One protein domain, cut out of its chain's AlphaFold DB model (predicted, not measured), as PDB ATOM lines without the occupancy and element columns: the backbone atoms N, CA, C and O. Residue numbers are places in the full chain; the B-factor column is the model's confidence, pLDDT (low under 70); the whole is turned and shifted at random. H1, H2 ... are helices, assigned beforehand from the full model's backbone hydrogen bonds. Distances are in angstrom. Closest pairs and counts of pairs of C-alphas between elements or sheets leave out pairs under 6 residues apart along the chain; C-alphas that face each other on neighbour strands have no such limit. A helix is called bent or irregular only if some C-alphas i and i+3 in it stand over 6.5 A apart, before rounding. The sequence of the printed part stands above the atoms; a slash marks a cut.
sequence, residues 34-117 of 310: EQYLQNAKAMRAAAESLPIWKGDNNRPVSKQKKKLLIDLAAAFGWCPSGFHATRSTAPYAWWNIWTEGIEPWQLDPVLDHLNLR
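This is residues 34 to 117 of the 310 residues of an uncharacterized protein of Cryptococcus neoformans var. grubii Tu259-1 (UniProt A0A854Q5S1). Two helices, H1 and H2, make a helical hairpin slipped along its length, with the last residue of H2 coming up to the middle of H1; the loop of residues 49 to 62 between them reaches out to one end of the longest axis, at Asn 58. A short helix, H3, comes near H1 at Ala 46, nearly at right angles to it, and another short helix, H4, lies at the other end of the longest axis, away from the other three. The printed part has 84 residues with four named helices, H1, H2, H3 and H4 in that order, and no named strand; the class is all helix, though under half of the residues, 40 of 84, are in named elements. The whole is only just compact, close to loose, with a radius of gyration of the C-alphas of 13.8 A, and only just elongated, with spans of 44 by 29 by 24 A.

H1 is residues 34 to 48, 21.0 A from first to last C-alpha, and begins with C-alpha 34 at (108.804, 94.327, 112.052). H2 is residues 63 to 75, 18.4 A long, and ends with C-alpha 75 at (106.947, 104.917, 119.619). H3 is residues 96 to 101, 10.0 A long; it is neither bent nor irregular, but only just: C-alphas 97 and 100 are 6.2 A apart. H4 is residues 112 to 117, 8.5 A long, and ends with C-alpha 117 at (101.503, 87.772, 129.861).

H1 and H2 touch and form a helical hairpin; their closest C-alphas, those of Ala 40 and Ala 75, are 5.2 A apart. They run opposite ways at a shallow tilt of 21 degrees. H3 is close to H1 but not clearly touching it, with the C-alphas of Ala 46 and Trp 98 the closest at 6.6 A. The lines of H1 and H3 are about perpendicular, at 84 degrees. H2 and H3 are apart, and H4 is apart from H1, H2 and H3. In H1 and H2 every O i to N i+4 pair is within hydrogen-bond range; in H4 it is 1 of 2, and in H3 0 of 2, beside 2 of 3 O i to N i+3 pairs.

The two C-alphas farthest apart, those of Asn 58 and Leu 116, are 46.0 A apart. The printed part has no cut. The links from H1 to H2, 14 residues, and from H2 to H3, 20 residues, are long; the link from H3 to H4, 10 residues, is short. The mean pLDDT of the printed part is 72.7. It is under 70 in 24 residues, 80 to 82 and 97 to 117; the mean is 54 in H3 and 42 in H4.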
ATOM      1  N   GLU A  34     110.146  94.306 112.632       87.81
ATOM      2  CA  GLU A  34     108.804  94.327 112.052       87.81
ATOM      3  C   GLU A  34     107.743  94.639 113.112       87.81
ATOM      4  O   GLU A  34     106.957  95.564 112.933       87.81
ATOM      5  N   GLN A  35     107.788  93.965 114.264       79.19
ATOM      6  CA  GLN A  35     106.879  94.236 115.385       79.19
ATOM      7  C   GLN A  35     107.001  95.678 115.889       79.19
ATOM      8  O   GLN A  35     106.000  96.339 116.159       79.19
ATOM      9  N   TYR A  36     108.228  96.192 115.982       84.94
ATOM     10  CA  TYR A  36     108.470  97.580 116.357       84.94
ATOM     11  C   TYR A  36     107.822  98.562 115.369       84.94
ATOM     12  O   TYR A  36     107.121  99.490 115.776       84.94
ATOM     13  N   LEU A  37     108.003  98.335 114.063       89.31
ATOM     14  CA  LEU A  37     107.400  99.170 113.024       89.31
ATOM     15  C   LEU A  37     105.871  99.072 113.019       89.31
ATOM     16  O   LEU A  37     105.203 100.085 112.823       89.31
ATOM     17  N   GLN A  38     105.311  97.885 113.250       84.50
ATOM     18  CA  GLN A  38     103.866  97.690 113.374       84.50
ATOM     19  C   GLN A  38     103.295  98.461 114.566       84.50
ATOM     20  O   GLN A  38     102.302  99.169 114.405       84.50
ATOM     21  N   ASN A  39     103.962  98.422 115.722       82.12
ATOM     22  CA  ASN A  39     103.574  99.215 116.887       82.12
ATOM     23  C   ASN A  39     103.596 100.725 116.583       82.12
ATOM     24  O   ASN A  39     102.628 101.436 116.849       82.12
ATOM     25  N   ALA A  40     104.657 101.221 115.940       87.56
ATOM     26  CA  ALA A  40     104.742 102.627 115.550       87.56
ATOM     27  C   ALA A  40     103.627 103.036 114.562       87.56
ATOM     28  O   ALA A  40     103.030 104.108 114.703       87.56
ATOM     29  N   LYS A  41     103.299 102.173 113.587       88.19
ATOM     30  CA  LYS A  41     102.177 102.381 112.653       88.19
ATOM     31  C   LYS A  41     100.833 102.421 113.385       88.19
ATOM     32  O   LYS A  41     100.043 103.325 113.121       88.19
ATOM     33  N   ALA A  42     100.592 101.500 114.318       84.38
ATOM     34  CA  ALA A  42      99.366 101.456 115.113       84.38
ATOM     35  C   ALA A  42      99.201 102.718 115.976       84.38
ATOM     36  O   ALA A  42      98.154 103.361 115.947       84.38
ATOM     37  N   MET A  43     100.267 103.141 116.662       87.00
ATOM     38  CA  MET A  43     100.284 104.374 117.457       87.00
ATOM     39  C   MET A  43      99.992 105.620 116.613       87.00
ATOM     40  O   MET A  43      99.273 106.518 117.056       87.00
ATOM     41  N   ARG A  44     100.512 105.673 115.381       89.50
ATOM     42  CA  ARG A  44     100.204 106.747 114.431       89.50
ATOM     43  C   ARG A  44      98.736 106.727 114.004       89.50
ATOM     44  O   ARG A  44      98.101 107.775 114.056       89.50
ATOM     45  N   ALA A  45      98.198 105.571 113.621       86.25
ATOM     46  CA  ALA A  45      96.798 105.439 113.216       86.25
ATOM     47  C   ALA A  45      95.836 105.847 114.349       86.25
ATOM     48  O   ALA A  45      94.903 106.619 114.132       86.25
ATOM     49  N   ALA A  46      96.121 105.413 115.581       84.56
ATOM     50  CA  ALA A  46      95.368 105.811 116.766       84.56
ATOM     51  C   ALA A  46      95.468 107.320 117.042       84.56
ATOM     52  O   ALA A  46      94.511 107.941 117.496       84.56
ATOM     53  N   ALA A  47      96.612 107.943 116.759       86.56
ATOM     54  CA  ALA A  47      96.753 109.385 116.888       86.56
ATOM     55  C   ALA A  47      95.962 110.137 115.804       86.56
ATOM     56  O   ALA A  47      95.343 111.155 116.105       86.56
ATOM     57  N   GLU A  48      95.972 109.664 114.554       86.50
ATOM     58  CA  GLU A  48      95.246 110.252 113.415       86.50
ATOM     59  C   GLU A  48      93.719 110.231 113.600       86.50
ATOM     60  O   GLU A  48      93.051 111.178 113.182       86.50
ATOM     61  N   SER A  49      93.166 109.223 114.286       82.88
ATOM     62  CA  SER A  49      91.723 109.152 114.571       82.88
ATOM     63  C   SER A  49      91.241 110.213 115.570       82.88
ATOM     64  O   SER A  49      90.051 110.536 115.627       82.88
ATOM     65  N   LEU A  50      92.150 110.798 116.351       82.31
ATOM     66  CA  LEU A  50      91.805 111.775 117.370       82.31
ATOM     67  C   LEU A  50      91.679 113.188 116.768       82.31
ATOM     68  O   LEU A  50      92.514 113.615 115.967       82.31
ATOM     69  N   PRO A  51      90.723 114.018 117.235       77.50
ATOM     70  CA  PRO A  51      90.551 115.402 116.776       77.50
ATOM     71  C   PRO A  51      91.662 116.352 117.275       77.50
ATOM     72  O   PRO A  51      91.487 117.568 117.352       77.50
ATOM     73  N   ILE A  52      92.825 115.818 117.646       73.88
ATOM     74  CA  ILE A  52      93.939 116.542 118.260       73.88
ATOM     75  C   ILE A  52      94.751 117.359 117.257       73.88
ATOM     76  O   ILE A  52      95.348 118.366 117.647       73.88
ATOM     77  N   TRP A  53      94.740 116.962 115.985       77.88
ATOM     78  CA  TRP A  53      95.468 117.632 114.906       77.88
ATOM     79  C   TRP A  53      94.795 118.935 114.485       77.88
ATOM     80  O   TRP A  53      95.422 119.798 113.881       77.88
ATOM     81  N   LYS A  54      93.530 119.117 114.876       75.50
ATOM     82  CA  LYS A  54      92.799 120.370 114.712       75.50
ATOM     83  C   LYS A  54      93.061 121.251 115.935       75.50
ATOM     84  O   LYS A  54      92.828 120.853 117.083       75.50
ATOM     85  N   GLY A  55      93.615 122.439 115.716       71.38
ATOM     86  CA  GLY A  55      93.966 123.382 116.775       71.38
ATOM     87  C   GLY A  55      93.912 124.823 116.291       71.38
ATOM     88  O   GLY A  55      94.192 125.103 115.133       71.38
ATOM     89  N   ASP A  56      93.535 125.718 117.197       73.50
ATOM     90  CA  ASP A  56      93.599 127.165 117.007       73.50
ATOM     91  C   ASP A  56      95.006 127.644 117.396       73.50
ATOM     92  O   ASP A  56      95.451 127.380 118.519       73.50
ATOM     93  N   ASN A  57      95.703 128.334 116.485       79.88
ATOM     94  CA  ASN A  57      97.058 128.860 116.716       79.88
ATOM     95  C   ASN A  57      97.119 129.864 117.875       79.88
ATOM     96  O   ASN A  57      98.194 130.120 118.413       79.88
ATOM     97  N   ASN A  58      95.977 130.410 118.292       86.31
ATOM     98  CA  ASN A  58      95.904 131.410 119.351       86.31
ATOM     99  C   ASN A  58      95.805 130.809 120.760       86.31
ATOM    100  O   ASN A  58      95.717 131.548 121.742       86.31
ATOM    101  N   ARG A  59      95.789 129.474 120.896       77.81
ATOM    102  CA  ARG A  59      95.655 128.806 122.197       77.81
ATOM    103  C   ARG A  59      96.878 127.957 122.530       77.81
ATOM    104  O   ARG A  59      97.393 127.243 121.673       77.81
ATOM    105  N   PRO A  60      97.322 127.954 123.800       82.81
ATOM    106  CA  PRO A  60      98.419 127.094 124.216       82.81
ATOM    107  C   PRO A  60      98.044 125.614 124.053       82.81
ATOM    108  O   PRO A  60      96.927 125.196 124.369       82.81
ATOM    109  N   VAL A  61      99.006 124.804 123.601       84.62
ATOM    110  CA  VAL A  61      98.823 123.359 123.399       84.62
ATOM    111  C   VAL A  61      98.425 122.683 124.714       84.62
ATOM    112  O   VAL A  61      99.104 122.830 125.737       84.62
ATOM    113  N   SER A  62      97.333 121.911 124.685       83.38
ATOM    114  CA  SER A  62      96.828 121.212 125.867       83.38
ATOM    115  C   SER A  62      97.826 120.169 126.384       83.38
ATOM    116  O   SER A  62      98.617 119.598 125.631       83.38
ATOM    117  N   LYS A  63      97.769 119.876 127.690       82.81
ATOM    118  CA  LYS A  63      98.627 118.852 128.312       82.81
ATOM    119  C   LYS A  63      98.456 117.476 127.658       82.81
ATOM    120  O   LYS A  63      99.442 116.773 127.474       82.81
ATOM    121  N   GLN A  64      97.230 117.124 127.269       82.00
ATOM    122  CA  GLN A  64      96.927 115.866 126.579       82.00
ATOM    123  C   GLN A  64      97.581 115.805 125.195       82.00
ATOM    124  O   GLN A  64      98.232 114.816 124.886       82.00
ATOM    125  N   LYS A  65      97.501 116.886 124.402       85.38
ATOM    126  CA  LYS A  65      98.167 116.959 123.090       85.38
ATOM    127  C   LYS A  65      99.688 116.836 123.217       85.38
ATOM    128  O   LYS A  65     100.302 116.086 122.469       85.38
ATOM    129  N   LYS A  66     100.292 117.507 124.208       87.56
ATOM    130  CA  LYS A  66     101.731 117.366 124.503       87.56
ATOM    131  C   LYS A  66     102.098 115.925 124.860       87.56
ATOM    132  O   LYS A  66     103.082 115.407 124.348       87.56
ATOM    133  N   LYS A  67     101.305 115.279 125.723       87.25
ATOM    134  CA  LYS A  67     101.545 113.898 126.161       87.25
ATOM    135  C   LYS A  67     101.464 112.908 125.002       87.25
ATOM    136  O   LYS A  67     102.352 112.079 124.865       87.25
ATOM    137  N   LEU A  68     100.452 113.051 124.154       88.19
ATOM    138  CA  LEU A  68     100.291 112.223 122.966       88.19
ATOM    139  C   LEU A  68     101.473 112.369 122.008       88.19
ATOM    140  O   LEU A  68     101.997 111.364 121.545       88.19
ATOM    141  N   LEU A  69     101.938 113.599 121.757       89.38
ATOM    142  CA  LEU A  69     103.114 113.836 120.914       89.38
ATOM    143  C   LEU A  69     104.376 113.172 121.479       89.38
ATOM    144  O   LEU A  69     105.137 112.587 120.716       89.38
ATOM    145  N   ILE A  70     104.579 113.224 122.800       90.75
ATOM    146  CA  ILE A  70     105.694 112.538 123.474       90.75
ATOM    147  C   ILE A  70     105.579 111.020 123.300       90.75
ATOM    148  O   ILE A  70     106.570 110.364 123.004       90.75
ATOM    149  N   ASP A  71     104.384 110.460 123.475       90.44
ATOM    150  CA  ASP A  71     104.170 109.016 123.366       90.44
ATOM    151  C   ASP A  71     104.334 108.526 121.917       90.44
ATOM    152  O   ASP A  71     104.924 107.474 121.684       90.44
ATOM    153  N   LEU A  72     103.885 109.318 120.938       91.44
ATOM    154  CA  LEU A  72     104.078 109.043 119.516       91.44
ATOM    155  C   LEU A  72     105.562 109.127 119.130       91.44
ATOM    156  O   LEU A  72     106.079 108.226 118.478       91.44
ATOM    157  N   ALA A  73     106.269 110.165 119.580       90.62
ATOM    158  CA  ALA A  73     107.716 110.293 119.418       90.62
ATOM    159  C   ALA A  73     108.473 109.096 120.012       90.62
ATOM    160  O   ALA A  73     109.350 108.532 119.356       90.62
ATOM    161  N   ALA A  74     108.091 108.672 121.220       89.12
ATOM    162  CA  ALA A  74     108.676 107.516 121.884       89.12
ATOM    163  C   ALA A  74     108.426 106.218 121.103       89.12
ATOM    164  O   ALA A  74     109.336 105.399 121.001       89.12
ATOM    165  N   ALA A  75     107.246 106.054 120.493       88.56
ATOM    166  CA  ALA A  75     106.947 104.917 119.619       88.56
ATOM    167  C   ALA A  75     107.833 104.882 118.359       88.56
ATOM    168  O   ALA A  75     108.132 103.803 117.854       88.56
ATOM    169  N   PHE A  76     108.299 106.040 117.879       89.25
ATOM    170  CA  PHE A  76     109.290 106.141 116.800       89.25
ATOM    171  C   PHE A  76     110.746 106.065 117.285       89.25
ATOM    172  O   PHE A  76     111.663 106.086 116.465       89.25
ATOM    173  N   GLY A  77     110.975 105.908 118.592       86.94
ATOM    174  CA  GLY A  77     112.304 105.709 119.176       86.94
ATOM    175  C   GLY A  77     112.957 106.994 119.669       86.94
ATOM    176  O   GLY A  77     114.118 106.980 120.073       86.94
ATOM    177  N   TRP A  78     112.226 108.109 119.672       87.31
ATOM    178  CA  TRP A  78     112.706 109.368 120.219       87.31
ATOM    179  C   TRP A  78     112.206 109.563 121.655       87.31
ATOM    180  O   TRP A  78     111.022 109.791 121.892       87.31
ATOM    181  N   CYS A  79     113.117 109.499 122.628       76.81
ATOM    182  CA  CYS A  79     112.821 109.768 124.036       76.81
ATOM    183  C   CYS A  79     113.605 111.006 124.505       76.81
ATOM    184  O   CYS A  79     114.765 110.880 124.903       76.81
ATOM    185  N   PRO A  80     113.025 112.219 124.424       63.34
ATOM    186  CA  PRO A  80     113.701 113.415 124.908       63.34
ATOM    187  C   PRO A  80     113.852 113.367 126.434       63.34
ATOM    188  O   PRO A  80     112.899 113.092 127.168       63.34
ATOM    189  N   SER A  81     115.055 113.675 126.922       59.84
ATOM    190  CA  SER A  81     115.347 113.776 128.353       59.84
ATOM    191  C   SER A  81     114.402 114.770 129.037       59.84
ATOM    192  O   SER A  81     114.233 115.892 128.560       59.84
ATOM    193  N   GLY A  82     113.806 114.376 130.165       65.88
ATOM    194  CA  GLY A  82     112.914 115.230 130.963       65.88
ATOM    195  C   GLY A  82     111.416 115.067 130.678       65.88
ATOM    196  O   GLY A  82     110.601 115.652 131.389       65.88
ATOM    197  N   PHE A  83     111.029 114.242 129.700       71.44
ATOM    198  CA  PHE A  83     109.631 113.883 129.465       71.44
ATOM    199  C   PHE A  83     109.431 112.373 129.563       71.44
ATOM    200  O   PHE A  83     110.063 111.596 128.855       71.44
ATOM    201  N   HIS A  84     108.516 111.946 130.431       80.50
ATOM    202  CA  HIS A  84     108.204 110.529 130.587       80.50
ATOM    203  C   HIS A  84     107.101 110.120 129.612       80.50
ATOM    204  O   HIS A  84     105.971 110.616 129.701       80.50
ATOM    205  N   ALA A  85     107.423 109.206 128.695       86.06
ATOM    206  CA  ALA A  85     106.436 108.506 127.881       86.06
ATOM    207  C   ALA A  85     105.456 107.730 128.778       86.06
ATOM    208  O   ALA A  85     105.771 107.347 129.907       86.06
ATOM    209  N   THR A  86     104.223 107.564 128.313       85.56
ATOM    210  CA  THR A  86     103.193 106.824 129.040       85.56
ATOM    211  C   THR A  86     103.630 105.370 129.060       85.56
ATOM    212  O   THR A  86     104.001 104.809 128.031       85.56
ATOM    213  N   ARG A  87     103.641 104.762 130.247       79.44
ATOM    214  CA  ARG A  87     104.007 103.350 130.382       79.44
ATOM    215  C   ARG A  87     103.022 102.509 129.573       79.44
ATOM    216  O   ARG A  87     101.821 102.755 129.644       79.44
ATOM    217  N   SER A  88     103.515 101.479 128.887       73.50
ATOM    218  CA  SER A  88     102.667 100.554 128.116       73.50
ATOM    219  C   SER A  88     101.591  99.871 128.971       73.50
ATOM    220  O   SER A  88     100.581  99.432 128.449       73.50
ATOM    221  N   THR A  89     101.810  99.782 130.285       71.81
ATOM    222  CA  THR A  89     100.905  99.173 131.269       71.81
ATOM    223  C   THR A  89      99.978 100.180 131.955       71.81
ATOM    224  O   THR A  89      99.351  99.842 132.954       71.81
ATOM    225  N   ALA A  90      99.953 101.445 131.526       73.88
ATOM    226  CA  ALA A  90      99.097 102.443 132.155       73.88
ATOM    227  C   ALA A  90      97.623 102.161 131.801       73.88
ATOM    228  O   ALA A  90      97.293 102.152 130.614       73.88
ATOM    229  N   PRO A  91      96.718 101.992 132.785       71.12
ATOM    230  CA  PRO A  91      95.309 101.694 132.505       71.12
ATOM    231  C   PRO A  91      94.608 102.854 131.782       71.12
ATOM    232  O   PRO A  91      93.704 102.647 130.985       71.12
ATOM    233  N   TYR A  92      95.087 104.081 131.999       75.69
ATOM    234  CA  TYR A  92      94.591 105.318 131.391       75.69
ATOM    235  C   TYR A  92      95.365 105.733 130.128       75.69
ATOM    236  O   TYR A  92      95.328 106.904 129.735       75.69
ATOM    237  N   ALA A  93      96.134 104.826 129.519       81.38
ATOM    238  CA  ALA A  93      96.805 105.129 128.265       81.38
ATOM    239  C   ALA A  93      95.781 105.534 127.195       81.38
ATOM    240  O   ALA A  93      94.762 104.874 127.001       81.38
ATOM    241  N   TRP A  94      96.048 106.635 126.492       81.12
ATOM    242  CA  TRP A  94      95.082 107.220 125.557       81.12
ATOM    243  C   TRP A  94      94.791 106.311 124.355       81.12
ATOM    244  O   TRP A  94      93.726 106.429 123.758       81.12
ATOM    245  N   TRP A  95      95.697 105.385 124.033       80.81
ATOM    246  CA  TRP A  95      95.495 104.364 123.006       80.81
ATOM    247  C   TRP A  95      94.605 103.196 123.467       80.81
ATOM    248  O   TRP A  95      94.098 102.477 122.617       80.81
ATOM    249  N   ASN A  96      94.338 103.025 124.769       72.38
ATOM    250  CA  ASN A  96      93.399 101.998 125.248       72.38
ATOM    251  C   ASN A  96      91.946 102.354 124.897       72.38
ATOM    252  O   ASN A  96      91.150 101.474 124.595       72.38
ATOM    253  N   ILE A  97      91.612 103.647 124.838       59.91
ATOM    254  CA  ILE A  97      90.277 104.135 124.436       59.91
ATOM    255  C   ILE A  97      89.969 103.755 122.970       59.91
ATOM    256  O   ILE A  97      88.814 103.681 122.570       59.91
ATOM    257  N   TRP A  98      91.001 103.485 122.162       49.94
ATOM    258  CA  TRP A  98      90.864 103.040 120.773       49.94
ATOM    259  C   TRP A  98      90.615 101.524 120.655       49.94
ATOM    260  O   TRP A  98      89.983 101.090 119.697       49.94
ATOM    261  N   THR A  99      91.036 100.721 121.641       50.41
ATOM    262  CA  THR A  99      90.892  99.250 121.602       50.41
ATOM    263  C   THR A  99      89.457  98.740 121.747       50.41
ATOM    264  O   THR A  99      89.196  97.595 121.407       50.41
ATOM    265  N   GLU A 100      88.511  99.588 122.162       48.25
ATOM    266  CA  GLU A 100      87.085  99.234 122.265       48.25
ATOM    267  C   GLU A 100      86.370  99.143 120.897       48.25
ATOM    268  O   GLU A 100      85.235  98.680 120.838       48.25
ATOM    269  N   GLY A 101      87.007  99.569 119.795       40.16
ATOM    270  CA  GLY A 101      86.409  99.604 118.449       40.16
ATOM    271  C   GLY A 101      87.197  98.876 117.356       40.16
ATOM    272  O   GLY A 101      86.981  99.148 116.177       40.16
ATOM    273  N   ILE A 102      88.139  98.009 117.729       43.03
ATOM    274  CA  ILE A 102      88.997  97.269 116.796       43.03
ATOM    275  C   ILE A 102      88.650  95.794 116.904       43.03
ATOM    276  O   ILE A 102      88.620  95.240 118.003       43.03
ATOM    277  N   GLU A 103      88.421  95.153 115.767       41.31
ATOM    278  CA  GLU A 103      88.140  93.725 115.738       41.31
ATOM    279  C   GLU A 103      89.381  92.919 116.189       41.31
ATOM    280  O   GLU A 103      90.498  93.263 115.794       41.31
ATOM    281  N   PRO A 104      89.228  91.831 116.969       41.47
ATOM    282  CA  PRO A 104      90.333  91.056 117.554       41.47
ATOM    283  C   PRO A 104      91.460  90.660 116.581       41.47
ATOM    284  O   PRO A 104      92.629  90.702 116.939       41.47
ATOM    285  N   TRP A 105      91.138  90.383 115.316       45.53
ATOM    286  CA  TRP A 105      92.105  90.006 114.273       45.53
ATOM    287  C   TRP A 105      92.965  91.174 113.748       45.53
ATOM    288  O   TRP A 105      93.973  90.969 113.075       45.53
ATOM    289  N   GLN A 106      92.592  92.422 114.044       45.22
ATOM    290  CA  GLN A 106      93.405  93.614 113.768       45.22
ATOM    291  C   GLN A 106      94.394  93.921 114.917       45.22
ATOM    292  O   GLN A 106      95.231  94.817 114.784       45.22
ATOM    293  N   LEU A 107      94.314  93.177 116.031       49.25
ATOM    294  CA  LEU A 107      95.109  93.327 117.262       49.25
ATOM    295  C   LEU A 107      96.228  92.267 117.419       49.25
ATOM    296  O   LEU A 107      96.986  92.308 118.395       49.25
ATOM    297  N   ASP A 108      96.375  91.367 116.442       46.44
ATOM    298  CA  ASP A 108      96.977  90.035 116.631       46.44
ATOM    299  C   ASP A 108      98.500  89.917 116.865       46.44
ATOM    300  O   ASP A 108      98.927  88.871 117.338       46.44
ATOM    301  N   PRO A 109      99.386  90.906 116.621       50.47
ATOM    302  CA  PRO A 109     100.793  90.728 117.034       50.47
ATOM    303  C   PRO A 109     101.161  91.458 118.329       50.47
ATOM    304  O   PRO A 109     102.061  91.038 119.057       50.47
ATOM    305  N   VAL A 110     100.529  92.603 118.601       41.88
ATOM    306  CA  VAL A 110     101.009  93.547 119.627       41.88
ATOM    307  C   VAL A 110     100.279  93.350 120.952       41.88
ATOM    308  O   VAL A 110     100.919  93.415 122.002       41.88
ATOM    309  N   LEU A 111      98.973  93.066 120.918       43.22
ATOM    310  CA  LEU A 111      98.204  92.767 122.123       43.22
ATOM    311  C   LEU A 111      98.244  91.288 122.495       43.22
ATOM    312  O   LEU A 111      98.264  91.021 123.686       43.22
ATOM    313  N   ASP A 112      98.428  90.353 121.562       42.62
ATOM    314  CA  ASP A 112      98.712  88.948 121.906       42.62
ATOM    315  C   ASP A 112     100.014  88.807 122.703       42.62
ATOM    316  O   ASP A 112     100.050  88.125 123.724       42.62
ATOM    317  N   HIS A 113     101.056  89.573 122.372       46.78
ATOM    318  CA  HIS A 113     102.266  89.641 123.201       46.78
ATOM    319  C   HIS A 113     102.075  90.351 124.555       46.78
ATOM    320  O   HIS A 113     102.886  90.158 125.465       46.78
ATOM    321  N   LEU A 114     101.025  91.161 124.722       41.28
ATOM    322  CA  LEU A 114     100.704  91.831 125.988       41.28
ATOM    323  C   LEU A 114      99.700  91.031 126.844       41.28
ATOM    324  O   LEU A 114      99.831  91.041 128.067       41.28
ATOM    325  N   ASN A 115      98.776  90.289 126.227       39.78
ATOM    326  CA  ASN A 115      97.756  89.447 126.862       39.78
ATOM    327  C   ASN A 115      98.260  88.032 127.182       39.78
ATOM    328  O   ASN A 115      97.899  87.510 128.237       39.78
ATOM    329  N   LEU A 116      99.176  87.445 126.392       39.41
ATOM    330  CA  LEU A 116      99.855  86.182 126.753       39.41
ATOM    331  C   LEU A 116     100.597  86.286 128.099       39.41
ATOM    332  O   LEU A 116     100.829  85.284 128.770       39.41
ATOM    333  N   ARG A 117     100.918  87.509 128.542       42.03
ATOM    334  CA  ARG A 117     101.503  87.772 129.861       42.03
ATOM    335  C   ARG A 117     100.484  87.726 131.007       42.03
ATOM    336  O   ARG A 117     100.890  87.460 132.133       42.03
TER     337      ARG A 117